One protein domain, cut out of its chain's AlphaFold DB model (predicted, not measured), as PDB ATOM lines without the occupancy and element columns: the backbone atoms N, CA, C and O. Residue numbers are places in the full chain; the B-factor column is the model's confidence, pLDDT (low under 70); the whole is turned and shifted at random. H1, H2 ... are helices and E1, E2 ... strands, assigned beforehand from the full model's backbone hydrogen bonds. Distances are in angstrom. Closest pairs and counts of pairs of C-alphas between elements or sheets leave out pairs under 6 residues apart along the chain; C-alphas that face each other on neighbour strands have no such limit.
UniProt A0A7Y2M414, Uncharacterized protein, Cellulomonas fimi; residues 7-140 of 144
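This is residues 7 to 140 of the 144 residues of an uncharacterized protein of Cellulomonas fimi (UniProt A0A7Y2M414). A twisted sheet of six strands has helices H1 and H2 packed over one face, their lines steeply tilted. The link of residues 74 to 81 crosses the other face, and residues 113 to 126 form a long loop at one end. The 134 printed residues run E1 to E6, H1, E7, H2; the sheet, E1 E5 E4 E3 E2 E6, is mixed, and the class is mixed, helices and strands. The whole is compact, radius of gyration of the C-alphas 14.8 A, yet elongated, spanning 49 by 30 by 27 A.

Find C-alpha 13 at (97.320, 134.508, 164.337), where E1, residues 13 to 16, begins. Next come E2, 24 to 33, 27.0 A long; E3, 43 to 50, 23.2 A; E4, 56 to 64, 25.6 A; E5, 68 to 73; and E6, 82 to 87. H1, 95 to 106, runs 16.2 A; after E7, 110 to 112, H2, 127 to 138, runs 16.5 A to C-alpha 138 at (108.255, 148.898, 162.110).

E2 to E5 form a meander, each strand the antiparallel neighbour of the one before: look at N 46 and O 29, 2.9 A, N 47 and O 59, 2.9 A, and N 70 and O 62, 2.9 A. Edge strand E1 is parallel to E5, with N 15 and O 71 at 2.9 A; edge strand E6 is antiparallel to E2, with N 30 and O 85 at 2.8 A. H1 and H2 are on the same face. H2 lies over E4 and E3 at a height over the sheet of 8.0 A. H1 and H2 touch, closest C-alphas Ala 101 and Ile 135, 5.4 A, at a steep tilt of 50 degrees, opposite ways. In both, every O i to N i+4 pair is within hydrogen-bond range. E7 pairs with no named strand; residues 7 to 8 pair with its 110 to 111.

The C-alphas farthest apart, Gln 53 and Gln 119, are 49.8 A apart. The printed part has no cut. E7 to H2 is a long link. Confidence is under 70 at residues 9, 34 to 40, 78 to 82 and 112 to 126.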
ATOM      1  N   ARG A   7     111.645 126.264 162.340       72.88
ATOM      2  CA  ARG A   7     111.288 127.493 161.623       72.88
ATOM      3  C   ARG A   7     109.851 127.896 161.961       72.88
ATOM      4  O   ARG A   7     108.964 127.045 161.982       72.88
ATOM      5  N   PHE A   8     109.632 129.188 162.170       71.88
ATOM      6  CA  PHE A   8     108.327 129.819 162.347       71.88
ATOM      7  C   PHE A   8     108.175 130.897 161.284       71.88
ATOM      8  O   PHE A   8     108.992 131.809 161.192       71.88
ATOM      9  N   SER A   9     107.151 130.763 160.461       67.12
ATOM     10  CA  SER A   9     106.736 131.760 159.478       67.12
ATOM     11  C   SER A   9     105.286 131.470 159.134       67.12
ATOM     12  O   SER A   9     104.921 130.296 159.033       67.12
ATOM     13  N   GLY A  10     104.469 132.498 158.952       75.00
ATOM     14  CA  GLY A  10     103.065 132.296 158.620       75.00
ATOM     15  C   GLY A  10     102.226 133.540 158.844       75.00
ATOM     16  O   GLY A  10     102.734 134.592 159.219       75.00
ATOM     17  N   ALA A  11     100.923 133.407 158.608       84.44
ATOM     18  CA  ALA A  11      99.984 134.468 158.929       84.44
ATOM     19  C   ALA A  11     100.025 134.773 160.433       84.44
ATOM     20  O   ALA A  11     100.122 133.862 161.257       84.44
ATOM     21  N   LEU A  12      99.929 136.057 160.775       88.75
ATOM     22  CA  LEU A  12      99.745 136.483 162.155       88.75
ATOM     23  C   LEU A  12      98.431 135.900 162.679       88.75
ATOM     24  O   LEU A  12      97.362 136.204 162.148       88.75
ATOM     25  N   LEU A  13      98.510 135.058 163.705       91.38
ATOM     26  CA  LEU A  13      97.320 134.508 164.337       91.38
ATOM     27  C   LEU A  13      96.698 135.548 165.262       91.38
ATOM     28  O   LEU A  13      97.370 136.087 166.136       91.38
ATOM     29  N   GLU A  14      95.403 135.785 165.117       93.19
ATOM     30  CA  GLU A  14      94.654 136.662 166.010       93.19
ATOM     31  C   GLU A  14      93.791 135.810 166.945       93.19
ATOM     32  O   GLU A  14      92.988 134.989 166.499       93.19
ATOM     33  N   LYS A  15      93.987 135.974 168.255       90.88
ATOM     34  CA  LYS A  15      93.208 135.304 169.299       90.88
ATOM     35  C   LYS A  15      92.611 136.349 170.236       90.88
ATOM     36  O   LYS A  15      93.253 137.343 170.563       90.88
ATOM     37  N   THR A  16      91.407 136.085 170.721       89.69
ATOM     38  CA  THR A  16      90.700 136.955 171.666       89.69
ATOM     39  C   THR A  16      90.397 136.157 172.924       89.69
ATOM     40  O   THR A  16      89.725 135.132 172.853       89.69
ATOM     41  N   VAL A  17      90.916 136.604 174.067       87.19
ATOM     42  CA  VAL A  17      90.671 135.995 175.391       87.19
ATOM     43  C   VAL A  17      89.948 136.940 176.351       87.19
ATOM     44  O   VAL A  17      89.493 136.516 177.408       87.19
ATOM     45  N   GLY A  18      89.803 138.205 175.966       85.44
ATOM     46  CA  GLY A  18      89.015 139.214 176.661       85.44
ATOM     47  C   GLY A  18      88.502 140.269 175.675       85.44
ATOM     48  O   GLY A  18      88.448 139.996 174.476       85.44
ATOM     49  N   PRO A  19      88.122 141.472 176.135       85.38
ATOM     50  CA  PRO A  19      87.610 142.506 175.247       85.38
ATOM     51  C   PRO A  19      88.670 142.918 174.219       85.38
ATOM     52  O   PRO A  19      89.779 143.321 174.576       85.38
ATOM     53  N   LYS A  20      88.315 142.830 172.935       93.50
ATOM     54  CA  LYS A  20      89.097 143.422 171.851       93.50
ATOM     55  C   LYS A  20      88.805 144.920 171.814       93.50
ATOM     56  O   LYS A  20      87.676 145.315 171.549       93.50
ATOM     57  N   VAL A  21      89.826 145.728 172.084       93.50
ATOM     58  CA  VAL A  21      89.739 147.192 172.080       93.50
ATOM     59  C   VAL A  21      90.754 147.727 171.089       93.50
ATOM     60  O   VAL A  21      91.958 147.579 171.284       93.50
ATOM     61  N   GLU A  22      90.256 148.347 170.028       95.25
ATOM     62  CA  GLU A  22      91.076 149.033 169.035       95.25
ATOM     63  C   GLU A  22      91.019 150.544 169.273       95.25
ATOM     64  O   GLU A  22      89.970 151.090 169.619       95.25
ATOM     65  N   GLY A  23      92.151 151.224 169.100       96.75
ATOM     66  CA  GLY A  23      92.233 152.665 169.307       96.75
ATOM     67  C   GLY A  23      93.654 153.166 169.523       96.75
ATOM     68  O   GLY A  23      94.621 152.556 169.061       96.75
ATOM     69  N   THR A  24      93.776 154.295 170.214       98.06
ATOM     70  CA  THR A  24      95.068 154.926 170.506       98.06
ATOM     71  C   THR A  24      95.794 154.133 171.582       98.06
ATOM     72  O   THR A  24      95.218 153.843 172.632       98.06
ATOM     73  N   VAL A  25      97.057 153.790 171.340       97.62
ATOM     74  CA  VAL A  25      97.907 153.149 172.344       97.62
ATOM     75  C   VAL A  25      98.214 154.166 173.437       97.62
ATOM     76  O   VAL A  25      98.679 155.266 173.160       97.62
ATOM     77  N   THR A  26      97.951 153.800 174.687       96.75
ATOM     78  CA  THR A  26      98.164 154.662 175.860       96.75
ATOM     79  C   THR A  26      99.295 154.178 176.747       96.75
ATOM     80  O   THR A  26      99.829 154.959 177.536       96.75
ATOM     81  N   ARG A  27      99.669 152.896 176.656       95.88
ATOM     82  CA  ARG A  27     100.764 152.302 177.433       95.88
ATOM     83  C   ARG A  27     101.424 151.185 176.643       95.88
ATOM     84  O   ARG A  27     100.735 150.404 175.993       95.88
ATOM     85  N   ILE A  28     102.743 151.071 176.765       95.69
ATOM     86  CA  ILE A  28     103.524 149.964 176.212       95.69
ATOM     87  C   ILE A  28     104.392 149.396 177.324       95.69
ATOM     88  O   ILE A  28     105.027 150.132 178.084       95.69
ATOM     89  N   LEU A  29     104.423 148.075 177.408       93.38
ATOM     90  CA  LEU A  29     105.279 147.336 178.307       93.38
ATOM     91  C   LEU A  29     106.057 146.287 177.508       93.38
ATOM     92  O   LEU A  29     105.474 145.485 176.775       93.38
ATOM     93  N   LEU A  30     107.374 146.263 177.696       92.00
ATOM     94  CA  LEU A  30     108.236 145.188 177.226       92.00
ATOM     95  C   LEU A  30     108.450 144.192 178.361       92.00
ATOM     96  O   LEU A  30     108.948 144.542 179.431       92.00
ATOM     97  N   TRP A  31     108.029 142.959 178.132       88.06
ATOM     98  CA  TRP A  31     108.003 141.917 179.147       88.06
ATOM     99  C   TRP A  31     109.026 140.861 178.810       88.06
ATOM    100  O   TRP A  31     109.023 140.343 177.696       88.06
ATOM    101  N   LYS A  32     109.897 140.548 179.767       85.25
ATOM    102  CA  LYS A  32     111.011 139.616 179.588       85.25
ATOM    103  C   LYS A  32     110.953 138.582 180.707       85.25
ATOM    104  O   LYS A  32     110.910 138.969 181.868       85.25
ATOM    105  N   THR A  33     110.942 137.282 180.410       79.38
ATOM    106  CA  THR A  33     111.179 136.286 181.473       79.38
ATOM    107  C   THR A  33     112.663 136.191 181.803       79.38
ATOM    108  O   THR A  33     113.498 135.989 180.914       79.38
ATOM    109  N   ASP A  34     112.974 136.233 183.097       63.91
ATOM    110  CA  ASP A  34     114.328 136.049 183.623       63.91
ATOM    111  C   ASP A  34     114.652 134.554 183.718       63.91
ATOM    112  O   ASP A  34     114.718 133.936 184.780       63.91
ATOM    113  N   GLY A  35     114.804 133.914 182.561       58.16
ATOM    114  CA  GLY A  35     115.316 132.553 182.494       58.16
ATOM    115  C   GLY A  35     116.836 132.531 182.672       58.16
ATOM    116  O   GLY A  35     117.547 133.121 181.863       58.16
ATOM    117  N   VAL A  36     117.349 131.760 183.640       53.72
ATOM    118  CA  VAL A  36     118.779 131.359 183.695       53.72
ATOM    119  C   VAL A  36     119.158 130.522 182.462       53.72
ATOM    120  O   VAL A  36     120.312 130.476 182.045       53.72
ATOM    121  N   ILE A  37     118.167 129.870 181.847       56.28
ATOM    122  CA  ILE A  37     118.331 129.056 180.648       56.28
ATOM    123  C   ILE A  37     117.748 129.813 179.452       56.28
ATOM    124  O   ILE A  37     116.557 130.126 179.447       56.28
ATOM    125  N   ALA A  38     118.568 130.055 178.424       54.19
ATOM    126  CA  ALA A  38     118.228 130.887 177.265       54.19
ATOM    127  C   ALA A  38     116.911 130.496 176.568       54.19
ATOM    128  O   ALA A  38     116.187 131.364 176.099       54.19
ATOM    129  N   HIS A  39     116.536 129.210 176.555       54.34
ATOM    130  CA  HIS A  39     115.273 128.786 175.940       54.34
ATOM    131  C   HIS A  39     114.003 129.142 176.736       54.34
ATOM    132  O   HIS A  39     112.901 129.033 176.197       54.34
ATOM    133  N   LYS A  40     114.143 129.546 178.005       61.78
ATOM    134  CA  LYS A  40     113.042 129.981 178.879       61.78
ATOM    135  C   LYS A  40     112.857 131.502 178.899       61.78
ATOM    136  O   LYS A  40     111.859 131.969 179.444       61.78
ATOM    137  N   GLN A  41     113.801 132.260 178.341       73.44
ATOM    138  CA  GLN A  41     113.687 133.711 178.196       73.44
ATOM    139  C   GLN A  41     112.757 134.012 177.037       73.44
ATOM    140  O   GLN A  41     113.058 133.596 175.938       73.44
ATOM    141  N   HIS A  42     111.673 134.740 177.236       82.06
ATOM    142  CA  HIS A  42     110.702 135.065 176.204       82.06
ATOM    143  C   HIS A  42     110.337 136.536 176.304       82.06
ATOM    144  O   HIS A  42     110.315 137.093 177.403       82.06
ATOM    145  N   TRP A  43     110.143 137.169 175.151       87.94
ATOM    146  CA  TRP A  43     109.766 138.570 175.059       87.94
ATOM    147  C   TRP A  43     108.325 138.680 174.591       87.94
ATOM    148  O   TRP A  43     107.947 138.051 173.602       87.94
ATOM    149  N   TRP A  44     107.565 139.516 175.283       91.06
ATOM    150  CA  TRP A  44     106.244 139.956 174.861       91.06
ATOM    151  C   TRP A  44     106.236 141.471 174.754       91.06
ATOM    152  O   TRP A  44     106.821 142.167 175.592       91.06
ATOM    153  N   LEU A  45     105.534 141.976 173.747       93.69
ATOM    154  CA  LEU A  45     105.138 143.374 173.704       93.69
ATOM    155  C   LEU A  45     103.673 143.449 174.126       93.69
ATOM    156  O   LEU A  45     102.810 142.886 173.453       93.69
ATOM    157  N   ILE A  46     103.404 144.096 175.257       94.25
ATOM    158  CA  ILE A  46     102.057 144.240 175.812       94.25
ATOM    159  C   ILE A  46     101.664 145.711 175.747       94.25
ATOM    160  O   ILE A  46     102.385 146.573 176.249       94.25
ATOM    161  N   LEU A  47     100.528 146.002 175.124       95.75
ATOM    162  CA  LEU A  47     100.074 147.357 174.854       95.75
ATOM    163  C   LEU A  47      98.652 147.556 175.377       95.75
ATOM    164  O   LEU A  47      97.803 146.681 175.223       95.75
ATOM    165  N   GLU A  48      98.395 148.711 175.979       96.06
ATOM    166  CA  GLU A  48      97.048 149.174 176.316       96.06
ATOM    167  C   GLU A  48      96.581 150.118 175.211       96.06
ATOM    168  O   GLU A  48      97.303 151.054 174.861       96.06
ATOM    169  N   ALA A  49      95.383 149.889 174.680       96.50
ATOM    170  CA  ALA A  49      94.702 150.801 173.776       96.50
ATOM    171  C   ALA A  49      93.437 151.364 174.428       96.50
ATOM    172  O   ALA A  49      92.784 150.693 175.232       96.50
ATOM    173  N   THR A  50      93.096 152.594 174.052       96.94
ATOM    174  CA  THR A  50      91.845 153.261 174.419       96.94
ATOM    175  C   THR A  50      91.024 153.541 173.160       96.94
ATOM    176  O   THR A  50      91.530 154.171 172.227       96.94
ATOM    177  N   SER A  51      89.776 153.067 173.118       96.88
ATOM    178  CA  SER A  51      88.849 153.303 172.004       96.88
ATOM    179  C   SER A  51      88.393 154.763 171.938       96.88
ATOM    180  O   SER A  51      88.570 155.538 172.880       96.88
ATOM    181  N   ALA A  52      87.731 155.140 170.841       94.06
ATOM    182  CA  ALA A  52      87.107 156.460 170.711       94.06
ATOM    183  C   ALA A  52      86.016 156.716 171.773       94.06
ATOM    184  O   ALA A  52      85.728 157.866 172.096       94.06
ATOM    185  N   GLN A  53      85.420 155.653 172.319       95.00
ATOM    186  CA  GLN A  53      84.400 155.694 173.369       95.00
ATOM    187  C   GLN A  53      85.002 155.732 174.785       95.00
ATOM    188  O   GLN A  53      84.265 155.888 175.755       95.00
ATOM    189  N   GLY A  54      86.330 155.620 174.914       94.88
ATOM    190  CA  GLY A  54      87.033 155.624 176.198       94.88
ATOM    191  C   GLY A  54      87.215 154.242 176.836       94.88
ATOM    192  O   GLY A  54      87.759 154.157 177.939       94.88
ATOM    193  N   ASP A  55      86.813 153.164 176.158       95.25
ATOM    194  CA  ASP A  55      87.044 151.799 176.633       95.25
ATOM    195  C   ASP A  55      88.528 151.464 176.566       95.25
ATOM    196  O   ASP A  55      89.200 151.799 175.591       95.25
ATOM    197  N   LYS A  56      89.037 150.763 177.579       94.25
ATOM    198  CA  LYS A  56      90.435 150.329 177.632       94.25
ATOM    199  C   LYS A  56      90.545 148.828 177.471       94.25
ATOM    200  O   LYS A  56      89.792 148.073 178.085       94.25
ATOM    201  N   GLY A  57      91.532 148.395 176.702       93.75
ATOM    202  CA  GLY A  57      91.849 146.984 176.554       93.75
ATOM    203  C   GLY A  57      93.317 146.769 176.261       93.75
ATOM    204  O   GLY A  57      94.003 147.620 175.701       93.75
ATOM    205  N   TRP A  58      93.793 145.606 176.673       94.94
ATOM    206  CA  TRP A  58      95.175 145.205 176.504       94.94
ATOM    207  C   TRP A  58      95.297 144.196 175.372       94.94
ATOM    208  O   TRP A  58      94.426 143.342 175.189       94.94
ATOM    209  N   PHE A  59      96.397 144.260 174.639       95.25
ATOM    210  CA  PHE A  59      96.760 143.241 173.673       95.25
ATOM    211  C   PHE A  59      98.244 142.919 173.750       95.25
ATOM    212  O   PHE A  59      99.072 143.755 174.111       95.25
ATOM    213  N   GLN A  60      98.560 141.670 173.443       94.25
ATOM    214  CA  GLN A  60      99.904 141.124 173.508       94.25
ATOM    215  C   GLN A  60     100.341 140.642 172.131       94.25
ATOM    216  O   GLN A  60      99.569 140.004 171.415       94.25
ATOM    217  N   LEU A  61     101.602 140.902 171.809       93.75
ATOM    218  CA  LEU A  61     102.299 140.389 170.642       93.75
ATOM    219  C   LEU A  61     103.460 139.508 171.076       93.75
ATOM    220  O   LEU A  61     104.302 139.929 171.878       93.75
ATOM    221  N   ASP A  62     103.528 138.309 170.511       89.81
ATOM    222  CA  ASP A  62     104.635 137.388 170.725       89.81
ATOM    223  C   ASP A  62     104.742 136.318 169.639       89.81
ATOM    224  O   ASP A  62     103.913 136.199 168.735       89.81
ATOM    225  N   LEU A  63     105.819 135.542 169.732       87.25
ATOM    226  CA  LEU A  63     106.132 134.456 168.820       87.25
ATOM    227  C   LEU A  63     106.448 133.203 169.624       87.25
ATOM    228  O   LEU A  63     107.545 133.071 170.167       87.25
ATOM    229  N   THR A  64     105.510 132.261 169.676       79.88
ATOM    230  CA  THR A  64     105.670 131.034 170.474       79.88
ATOM    231  C   THR A  64     105.987 129.815 169.618       79.88
ATOM    232  O   THR A  64     105.657 129.753 168.436       79.88
ATOM    233  N   LEU A  65     106.582 128.789 170.237       73.62
ATOM    234  CA  LEU A  65     106.879 127.527 169.552       73.62
ATOM    235  C   LEU A  65     105.620 126.742 169.144       73.62
ATOM    236  O   LEU A  65     105.709 125.878 168.266       73.62
ATOM    237  N   ALA A  66     104.497 126.976 169.825       75.38
ATOM    238  CA  ALA A  66     103.244 126.252 169.629       75.38
ATOM    239  C   ALA A  66     102.358 126.931 168.581       75.38
ATOM    240  O   ALA A  66     101.904 126.269 167.655       75.38
ATOM    241  N   ASP A  67     102.171 128.246 168.709       76.19
ATOM    242  CA  ASP A  67     101.237 129.012 167.881       76.19
ATOM    243  C   ASP A  67     101.927 129.790 166.746       76.19
ATOM    244  O   ASP A  67     101.261 130.229 165.821       76.19
ATOM    245  N   GLY A  68     103.248 129.989 166.783       83.94
ATOM    246  CA  GLY A  68     103.901 130.922 165.864       83.94
ATOM    247  C   GLY A  68     103.605 132.393 166.216       83.94
ATOM    248  O   GLY A  68     103.401 132.692 167.401       83.94
ATOM    249  N   PRO A  69     103.665 133.317 165.233       89.81
ATOM    250  CA  PRO A  69     103.396 134.744 165.429       89.81
ATOM    251  C   PRO A  69     101.940 134.977 165.832       89.81
ATOM    252  O   PRO A  69     101.033 134.494 165.147       89.81
ATOM    253  N   ARG A  70     101.692 135.742 166.900       91.38
ATOM    254  CA  ARG A  70     100.322 135.987 167.368       91.38
ATOM    255  C   ARG A  70     100.073 137.382 167.937       91.38
ATOM    256  O   ARG A  70     100.968 138.001 168.506       91.38
ATOM    257  N   VAL A  71      98.814 137.806 167.825       94.38
ATOM    258  CA  VAL A  71      98.171 138.883 168.588       94.38
ATOM    259  C   VAL A  71      97.150 138.243 169.522       94.38
ATOM    260  O   VAL A  71      96.310 137.455 169.082       94.38
ATOM    261  N   LEU A  72      97.195 138.600 170.800       93.81
ATOM    262  CA  LEU A  72      96.238 138.167 171.810       93.81
ATOM    263  C   LEU A  72      95.506 139.377 172.395       93.81
ATOM    264  O   LEU A  72      96.099 140.153 173.140       93.81
ATOM    265  N   TRP A  73      94.220 139.527 172.086       94.94
ATOM    266  CA  TRP A  73      93.364 140.590 172.618       94.94
ATOM    267  C   TRP A  73      92.771 140.238 173.978       94.94
ATOM    268  O   TRP A  73      92.379 139.095 174.224       94.94
ATOM    269  N   GLY A  74      92.663 141.241 174.846       89.62
ATOM    270  CA  GLY A  74      92.279 141.069 176.244       89.62
ATOM    271  C   GLY A  74      93.376 140.420 177.088       89.62
ATOM    272  O   GLY A  74      93.077 139.833 178.125       89.62
ATOM    273  N   ALA A  75      94.633 140.479 176.634       85.19
ATOM    274  CA  ALA A  75      95.766 139.929 177.366       85.19
ATOM    275  C   ALA A  75      95.961 140.693 178.678       85.19
ATOM    276  O   ALA A  75      96.046 141.912 178.676       85.19
ATOM    277  N   VAL A  76      96.052 140.002 179.808       78.25
ATOM    278  CA  VAL A  76      96.318 140.668 181.086       78.25
ATOM    279  C   VAL A  76      97.814 140.623 181.357       78.25
ATOM    280  O   VAL A  76      98.412 139.556 181.222       78.25
ATOM    281  N   PRO A  77      98.415 141.732 181.812       70.19
ATOM    282  CA  PRO A  77      99.709 141.703 182.465       70.19
ATOM    283  C   PRO A  77      99.868 140.530 183.478       70.19
ATOM    284  O   PRO A  77      99.344 140.595 184.589       70.19
ATOM    285  N   HIS A  78     100.615 139.469 183.132       67.19
ATOM    286  CA  HIS A  78     101.064 138.403 184.054       67.19
ATOM    287  C   HIS A  78     101.950 138.912 185.211       67.19
ATOM    288  O   HIS A  78     102.857 139.714 185.033       67.19
ATOM    289  N   LYS A  79     101.736 138.406 186.427       57.19
ATOM    290  CA  LYS A  79     102.436 138.902 187.626       57.19
ATOM    291  C   LYS A  79     103.733 138.168 187.988       57.19
ATOM    292  O   LYS A  79     104.438 138.641 188.874       57.19
ATOM    293  N   ASP A  80     104.084 137.073 187.310       59.06
ATOM    294  CA  ASP A  80     105.100 136.147 187.830       59.06
ATOM    295  C   ASP A  80     106.367 136.062 186.962       59.06
ATOM    296  O   ASP A  80     106.298 135.960 185.735       59.06
ATOM    297  N   ASN A  81     107.532 136.078 187.630       56.62
ATOM    298  CA  ASN A  81     108.890 135.823 187.105       56.62
ATOM    299  C   ASN A  81     109.282 136.578 185.817       56.62
ATOM    300  O   ASN A  81     110.110 136.104 185.033       56.62
ATOM    301  N   SER A  82     108.687 137.751 185.599       65.69
ATOM    302  CA  SER A  82     108.926 138.595 184.433       65.69
ATOM    303  C   SER A  82     109.391 139.987 184.847       65.69
ATOM    304  O   SER A  82     108.846 140.614 185.753       65.69
ATOM    305  N   VAL A  83     110.416 140.478 184.158       74.06
ATOM    306  CA  VAL A  83     110.831 141.873 184.211       74.06
ATOM    307  C   VAL A  83     109.931 142.650 183.267       74.06
ATOM    308  O   VAL A  83     109.925 142.429 182.052       74.06
ATOM    309  N   VAL A  84     109.164 143.566 183.849       81.88
ATOM    310  CA  VAL A  84     108.280 144.476 183.127       81.88
ATOM    311  C   VAL A  84     108.978 145.821 182.989       81.88
ATOM    312  O   VAL A  84     109.203 146.517 183.978       81.88
ATOM    313  N   GLN A  85     109.317 146.190 181.757       88.19
ATOM    314  CA  GLN A  85     109.930 147.477 181.438       88.19
ATOM    315  C   GLN A  85     108.903 148.378 180.748       88.19
ATOM    316  O   GLN A  85     108.416 148.025 179.671       88.19
ATOM    317  N   PRO A  86     108.555 149.533 181.340       91.19
ATOM    318  CA  PRO A  86     107.784 150.551 180.644       91.19
ATOM    319  C   PRO A  86     108.523 151.017 179.389       91.19
ATOM    320  O   PRO A  86     109.736 151.223 179.419       91.19
ATOM    321  N   VAL A  87     107.781 151.201 178.303       94.81
ATOM    322  CA  VAL A  87     108.294 151.725 177.036       94.81
ATOM    323  C   VAL A  87     107.552 153.017 176.714       94.81
ATOM    324  O   VAL A  87     106.344 153.120 176.942       94.81
ATOM    325  N   ALA A  88     108.279 154.014 176.209       95.50
ATOM    326  CA  ALA A  88     107.683 155.274 175.785       95.50
ATOM    327  C   ALA A  88     106.686 155.029 174.644       95.50
ATOM    328  O   ALA A  88     106.985 154.305 173.694       95.50
ATOM    329  N   VAL A  89     105.505 155.630 174.752       96.62
ATOM    330  CA  VAL A  89     104.462 155.552 173.729       96.62
ATOM    331  C   VAL A  89     104.755 156.624 172.675       96.62
ATOM    332  O   VAL A  89     104.782 157.799 173.040       96.62
ATOM    333  N   PRO A  90     104.985 156.262 171.402       96.00
ATOM    334  CA  PRO A  90     105.095 157.236 170.323       96.00
ATOM    335  C   PRO A  90     103.786 158.009 170.119       96.00
ATOM    336  O   PRO A  90     102.696 157.444 170.245       96.00
ATOM    337  N   ASP A  91     103.895 159.283 169.746       94.06
ATOM    338  CA  ASP A  91     102.732 160.127 169.475       94.06
ATOM    339  C   ASP A  91     101.882 159.558 168.332       94.06
ATOM    340  O   ASP A  91     102.386 159.192 167.270       94.06
ATOM    341  N   GLY A  92     100.568 159.492 168.553       94.19
ATOM    342  CA  GLY A  92      99.610 159.026 167.547       94.19
ATOM    343  C   GLY A  92      99.654 157.522 167.252       94.19
ATOM    344  O   GLY A  92      98.971 157.081 166.329       94.19
ATOM    345  N   LEU A  93     100.412 156.725 168.016       97.75
ATOM    346  CA  LEU A  93     100.453 155.277 167.831       97.75
ATOM    347  C   LEU A  93      99.066 154.657 168.065       97.75
ATOM    348  O   LEU A  93      98.455 154.845 169.118       97.75
ATOM    349  N   THR A  94      98.585 153.866 167.107       98.12
ATOM    350  CA  THR A  94      97.322 153.127 167.221       98.12
ATOM    351  C   THR A  94      97.560 151.625 167.300       98.12
ATOM    352  O   THR A  94      98.588 151.098 166.862       98.12
ATOM    353  N   SER A  95      96.575 150.901 167.827       96.81
ATOM    354  CA  SER A  95      96.594 149.439 167.831       96.81
ATOM    355  C   SER A  95      96.664 148.865 166.413       96.81
ATOM    356  O   SER A  95      97.330 147.855 166.209       96.81
ATOM    357  N   SER A  96      96.038 149.514 165.420       97.06
ATOM    358  CA  SER A  96      96.104 149.078 164.020       97.06
ATOM    359  C   SER A  96      97.518 149.180 163.451       97.06
ATOM    360  O   SER A  96      97.992 148.201 162.885       97.06
ATOM    361  N   THR A  97      98.236 150.286 163.686       97.56
ATOM    362  CA  THR A  97      99.639 150.442 163.263       97.56
ATOM    363  C   THR A  97     100.518 149.323 163.815       97.56
ATOM    364  O   THR A  97     101.328 148.742 163.095       97.56
ATOM    365  N   VAL A  98     100.334 148.982 165.091       97.19
ATOM    366  CA  VAL A  98     101.108 147.926 165.753       97.19
ATOM    367  C   VAL A  98     100.761 146.537 165.203       97.19
ATOM    368  O   VAL A  98     101.655 145.722 164.970       97.19
ATOM    369  N   VAL A  99      99.477 146.254 164.969       96.44
ATOM    370  CA  VAL A  99      99.033 144.971 164.401       96.44
ATOM    371  C   VAL A  99      99.478 144.824 162.943       96.44
ATOM    372  O   VAL A  99      99.888 143.735 162.547       96.44
ATOM    373  N   ASP A 100      99.468 145.894 162.151       96.38
ATOM    374  CA  ASP A 100      99.944 145.869 160.766       96.38
ATOM    375  C   ASP A 100     101.460 145.657 160.688       96.38
ATOM    376  O   ASP A 100     101.916 144.831 159.892       96.38
ATOM    377  N   ALA A 101     102.233 146.288 161.580       96.00
ATOM    378  CA  ALA A 101     103.651 145.975 161.758       96.00
ATOM    379  C   ALA A 101     103.846 144.486 162.095       96.00
ATOM    380  O   ALA A 101     104.623 143.789 161.446       96.00
ATOM    381  N   ALA A 102     103.073 143.945 163.042       94.50
ATOM    382  CA  ALA A 102     103.120 142.521 163.372       94.50
ATOM    383  C   ALA A 102     102.773 141.605 162.189       94.50
ATOM    384  O   ALA A 102     103.406 140.560 162.028       94.50
ATOM    385  N   ARG A 103     101.821 141.990 161.329       94.19
ATOM    386  CA  ARG A 103     101.488 141.235 160.109       94.19
ATOM    387  C   ARG A 103     102.642 141.246 159.116       94.19
ATOM    388  O   ARG A 103     102.982 140.185 158.596       94.19
ATOM    389  N   GLY A 104     103.257 142.407 158.884       90.94
ATOM    390  CA  GLY A 104     104.422 142.535 158.006       90.94
ATOM    391  C   GLY A 104     105.581 141.661 158.484       90.94
ATOM    392  O   GLY A 104     106.120 140.853 157.726       90.94
ATOM    393  N   VAL A 105     105.887 141.747 159.776       89.69
ATOM    394  CA  VAL A 105     106.951 140.983 160.437       89.69
ATOM    395  C   VAL A 105     106.672 139.475 160.436       89.69
ATOM    396  O   VAL A 105     107.585 138.695 160.179       89.69
ATOM    397  N   ALA A 106     105.428 139.027 160.639       87.62
ATOM    398  CA  ALA A 106     105.066 137.601 160.700       87.62
ATOM    399  C   ALA A 106     105.386 136.803 159.417       87.62
ATOM    400  O   ALA A 106     105.566 135.581 159.472       87.62
ATOM    401  N   THR A 107     105.512 137.489 158.275       81.12
ATOM    402  CA  THR A 107     105.953 136.879 157.008       81.12
ATOM    403  C   THR A 107     107.433 136.474 157.016       81.12
ATOM    404  O   THR A 107     107.848 135.626 156.220       81.12
ATOM    405  N   GLY A 108     108.225 137.034 157.936       75.19
ATOM    406  CA  GLY A 108     109.631 136.714 158.136       75.19
ATOM    407  C   GLY A 108     109.867 135.267 158.578       75.19
ATOM    408  O   GLY A 108     109.033 134.623 159.217       75.19
ATOM    409  N   ALA A 109     111.039 134.730 158.226       72.94
ATOM    410  CA  ALA A 109     111.466 133.402 158.652       72.94
ATOM    411  C   ALA A 109     112.224 133.477 159.982       72.94
ATOM    412  O   ALA A 109     113.407 133.813 160.034       72.94
ATOM    413  N   TYR A 110     111.548 133.094 161.056       75.75
ATOM    414  CA  TYR A 110     112.108 133.050 162.396       75.75
ATOM    415  C   TYR A 110     112.588 131.650 162.762       75.75
ATOM    416  O   TYR A 110     111.979 130.656 162.371       75.75
ATOM    417  N   HIS A 111     113.656 131.551 163.552       72.38
ATOM    418  CA  HIS A 111     114.243 130.266 163.923       72.38
ATOM    419  C   HIS A 111     114.429 130.152 165.434       72.38
ATOM    420  O   HIS A 111     114.855 131.091 166.106       72.38
ATOM    421  N   TYR A 112     114.129 128.971 165.966       69.56
ATOM    422  CA  TYR A 112     114.478 128.595 167.328       69.56
ATOM    423  C   TYR A 112     115.626 127.591 167.293       69.56
ATOM    424  O   TYR A 112     115.464 126.465 166.818       69.56
ATOM    425  N   ASN A 113     116.779 128.015 167.812       66.25
ATOM    426  CA  ASN A 113     117.941 127.165 168.029       66.25
ATOM    427  C   ASN A 113     118.282 127.115 169.531       66.25
ATOM    428  O   ASN A 113     118.958 128.018 170.026       66.25
ATOM    429  N   PRO A 114     117.842 126.082 170.273       60.69
ATOM    430  CA  PRO A 114     118.135 125.961 171.703       60.69
ATOM    431  C   PRO A 114     119.601 125.615 172.002       60.69
ATOM    432  O   PRO A 114     120.010 125.700 173.157       60.69
ATOM    433  N   ALA A 115     120.373 125.209 170.988       58.19
ATOM    434  CA  ALA A 115     121.786 124.856 171.102       58.19
ATOM    435  C   ALA A 115     122.729 125.990 170.656       58.19
ATOM    436  O   ALA A 115     123.946 125.839 170.752       58.19
ATOM    437  N   ALA A 116     122.196 127.117 170.165       57.78
ATOM    438  CA  ALA A 116     123.018 128.257 169.775       57.78
ATOM    439  C   ALA A 116     123.699 128.858 171.012       57.78
ATOM    440  O   ALA A 116     123.046 129.431 171.886       57.78
ATOM    441  N   LEU A 117     125.026 128.741 171.074       51.94
ATOM    442  CA  LEU A 117     125.831 129.434 172.074       51.94
ATOM    443  C   LEU A 117     125.759 130.958 171.845       51.94
ATOM    444  O   LEU A 117     125.666 131.391 170.692       51.94
ATOM    445  N   PRO A 118     125.897 131.794 172.896       47.16
ATOM    446  CA  PRO A 118     125.878 133.259 172.798       47.16
ATOM    447  C   PRO A 118     126.942 133.894 171.885       47.16
ATOM    448  O   PRO A 118     126.968 135.114 171.748       47.16
ATOM    449  N   GLN A 119     127.817 133.107 171.264       47.28
ATOM    450  CA  GLN A 119     128.862 133.575 170.349       47.28
ATOM    451  C   GLN A 119     128.685 133.049 168.916       47.28
ATOM    452  O   GLN A 119     129.352 133.534 168.014       47.28
ATOM    453  N   ALA A 120     127.754 132.116 168.674       51.31
ATOM    454  CA  ALA A 120     127.473 131.633 167.327       51.31
ATOM    455  C   ALA A 120     126.721 132.720 166.539       51.31
ATOM    456  O   ALA A 120     125.650 133.176 166.963       51.31
ATOM    457  N   THR A 121     127.315 133.168 165.437       49.50
ATOM    458  CA  THR A 121     126.764 134.139 164.474       49.50
ATOM    459  C   THR A 121     126.022 133.464 163.326       49.50
ATOM    460  O   THR A 121     125.187 134.088 162.683       49.50
ATOM    461  N   ASP A 122     126.287 132.177 163.104       48.69
ATOM    462  CA  ASP A 122     125.884 131.468 161.881       48.69
ATOM    463  C   ASP A 122     124.450 130.926 161.949       48.69
ATOM    464  O   ASP A 122     123.930 130.384 160.976       48.69
ATOM    465  N   TYR A 123     123.789 131.078 163.102       46.00
ATOM    466  CA  TYR A 123     122.412 130.653 163.318       46.00
ATOM    467  C   TYR A 123     121.594 131.783 163.955       46.00
ATOM    468  O   TYR A 123     121.988 132.289 165.010       46.00
ATOM    469  N   PRO A 124     120.435 132.155 163.379       49.28
ATOM    470  CA  PRO A 124     119.552 133.142 163.984       49.28
ATOM    471  C   PRO A 124     119.128 132.674 165.381       49.28
ATOM    472  O   PRO A 124     118.567 131.587 165.551       49.28
ATOM    473  N   ARG A 125     119.452 133.483 166.395       52.38
ATOM    474  CA  ARG A 125     119.104 133.207 167.791       52.38
ATOM    475  C   ARG A 125     117.625 133.466 168.041       52.38
ATOM    476  O   ARG A 125     116.994 134.264 167.358       52.38
ATOM    477  N   TYR A 126     117.143 132.759 169.057       61.44
ATOM    478  CA  TYR A 126     115.865 132.879 169.751       61.44
ATOM    479  C   TYR A 126     114.870 133.902 169.170       61.44
ATOM    480  O   TYR A 126     114.905 135.103 169.440       61.44
ATOM    481  N   SER A 127     113.946 133.373 168.379       74.31
ATOM    482  CA  SER A 127     113.099 134.108 167.455       74.31
ATOM    483  C   SER A 127     112.182 135.178 168.038       74.31
ATOM    484  O   SER A 127     111.875 136.132 167.327       74.31
ATOM    485  N   CYS A 128     111.707 135.051 169.281       83.81
ATOM    486  CA  CYS A 128     110.683 135.982 169.766       83.81
ATOM    487  C   CYS A 128     111.239 137.361 170.137       83.81
ATOM    488  O   CYS A 128     110.531 138.352 170.005       83.81
ATOM    489  N   GLN A 129     112.517 137.447 170.518       84.75
ATOM    490  CA  GLN A 129     113.181 138.725 170.786       84.75
ATOM    491  C   GLN A 129     113.326 139.527 169.494       84.75
ATOM    492  O   GLN A 129     112.957 140.697 169.457       84.75
ATOM    493  N   SER A 130     113.816 138.881 168.429       84.75
ATOM    494  CA  SER A 130     113.909 139.489 167.099       84.75
ATOM    495  C   SER A 130     112.531 139.881 166.583       84.75
ATOM    496  O   SER A 130     112.350 141.019 166.188       84.75
ATOM    497  N   PHE A 131     111.533 139.001 166.704       88.25
ATOM    498  CA  PHE A 131     110.155 139.308 166.320       88.25
ATOM    499  C   PHE A 131     109.614 140.564 167.020       88.25
ATOM    500  O   PHE A 131     109.123 141.475 166.361       88.25
ATOM    501  N   VAL A 132     109.760 140.665 168.347       91.62
ATOM    502  CA  VAL A 132     109.326 141.850 169.107       91.62
ATOM    503  C   VAL A 132     110.103 143.107 168.700       91.62
ATOM    504  O   VAL A 132     109.507 144.175 168.577       91.62
ATOM    505  N   ARG A 133     111.416 142.995 168.463       91.00
ATOM    506  CA  ARG A 133     112.250 144.117 168.001       91.00
ATOM    507  C   ARG A 133     111.861 144.591 166.605       91.00
ATOM    508  O   ARG A 133     111.767 145.795 166.397       91.00
ATOM    509  N   ASP A 134     111.601 143.669 165.685       91.69
ATOM    510  CA  ASP A 134     111.195 143.978 164.313       91.69
ATOM    511  C   ASP A 134     109.831 144.682 164.305       91.69
ATOM    512  O   ASP A 134     109.665 145.687 163.614       91.69
ATOM    513  N   ILE A 135     108.877 144.221 165.132       94.88
ATOM    514  CA  ILE A 135     107.581 144.900 165.302       94.88
ATOM    515  C   ILE A 135     107.783 146.301 165.853       94.88
ATOM    516  O   ILE A 135     107.246 147.253 165.295       94.88
ATOM    517  N   ALA A 136     108.549 146.433 166.938       95.00
ATOM    518  CA  ALA A 136     108.791 147.728 167.555       95.00
ATOM    519  C   ALA A 136     109.430 148.698 166.553       95.00
ATOM    520  O   ALA A 136     108.950 149.816 166.400       95.00
ATOM    521  N   SER A 137     110.425 148.239 165.792       95.25
ATOM    522  CA  SER A 137     111.064 149.043 164.752       95.25
ATOM    523  C   SER A 137     110.089 149.467 163.652       95.25
ATOM    524  O   SER A 137     110.115 150.628 163.255       95.25
ATOM    525  N   GLN A 138     109.236 148.566 163.154       95.88
ATOM    526  CA  GLN A 138     108.255 148.898 162.110       95.88
ATOM    527  C   GLN A 138     107.118 149.791 162.625       95.88
ATOM    528  O   GLN A 138     106.597 150.612 161.874       95.88
ATOM    529  N   ALA A 139     106.757 149.668 163.903       95.75
ATOM    530  CA  ALA A 139     105.739 150.485 164.557       95.75
ATOM    531  C   ALA A 139     106.280 151.821 165.111       95.75
ATOM    532  O   ALA A 139     105.523 152.570 165.726       95.75
ATOM    533  N   GLY A 140     107.574 152.123 164.939       96.00
ATOM    534  CA  GLY A 140     108.195 153.354 165.452       96.00
ATOM    535  C   GLY A 140     108.378 153.394 166.977       96.00
ATOM    536  O   GLY A 140     108.518 154.467 167.559       96.00
TER     537      GLY A 140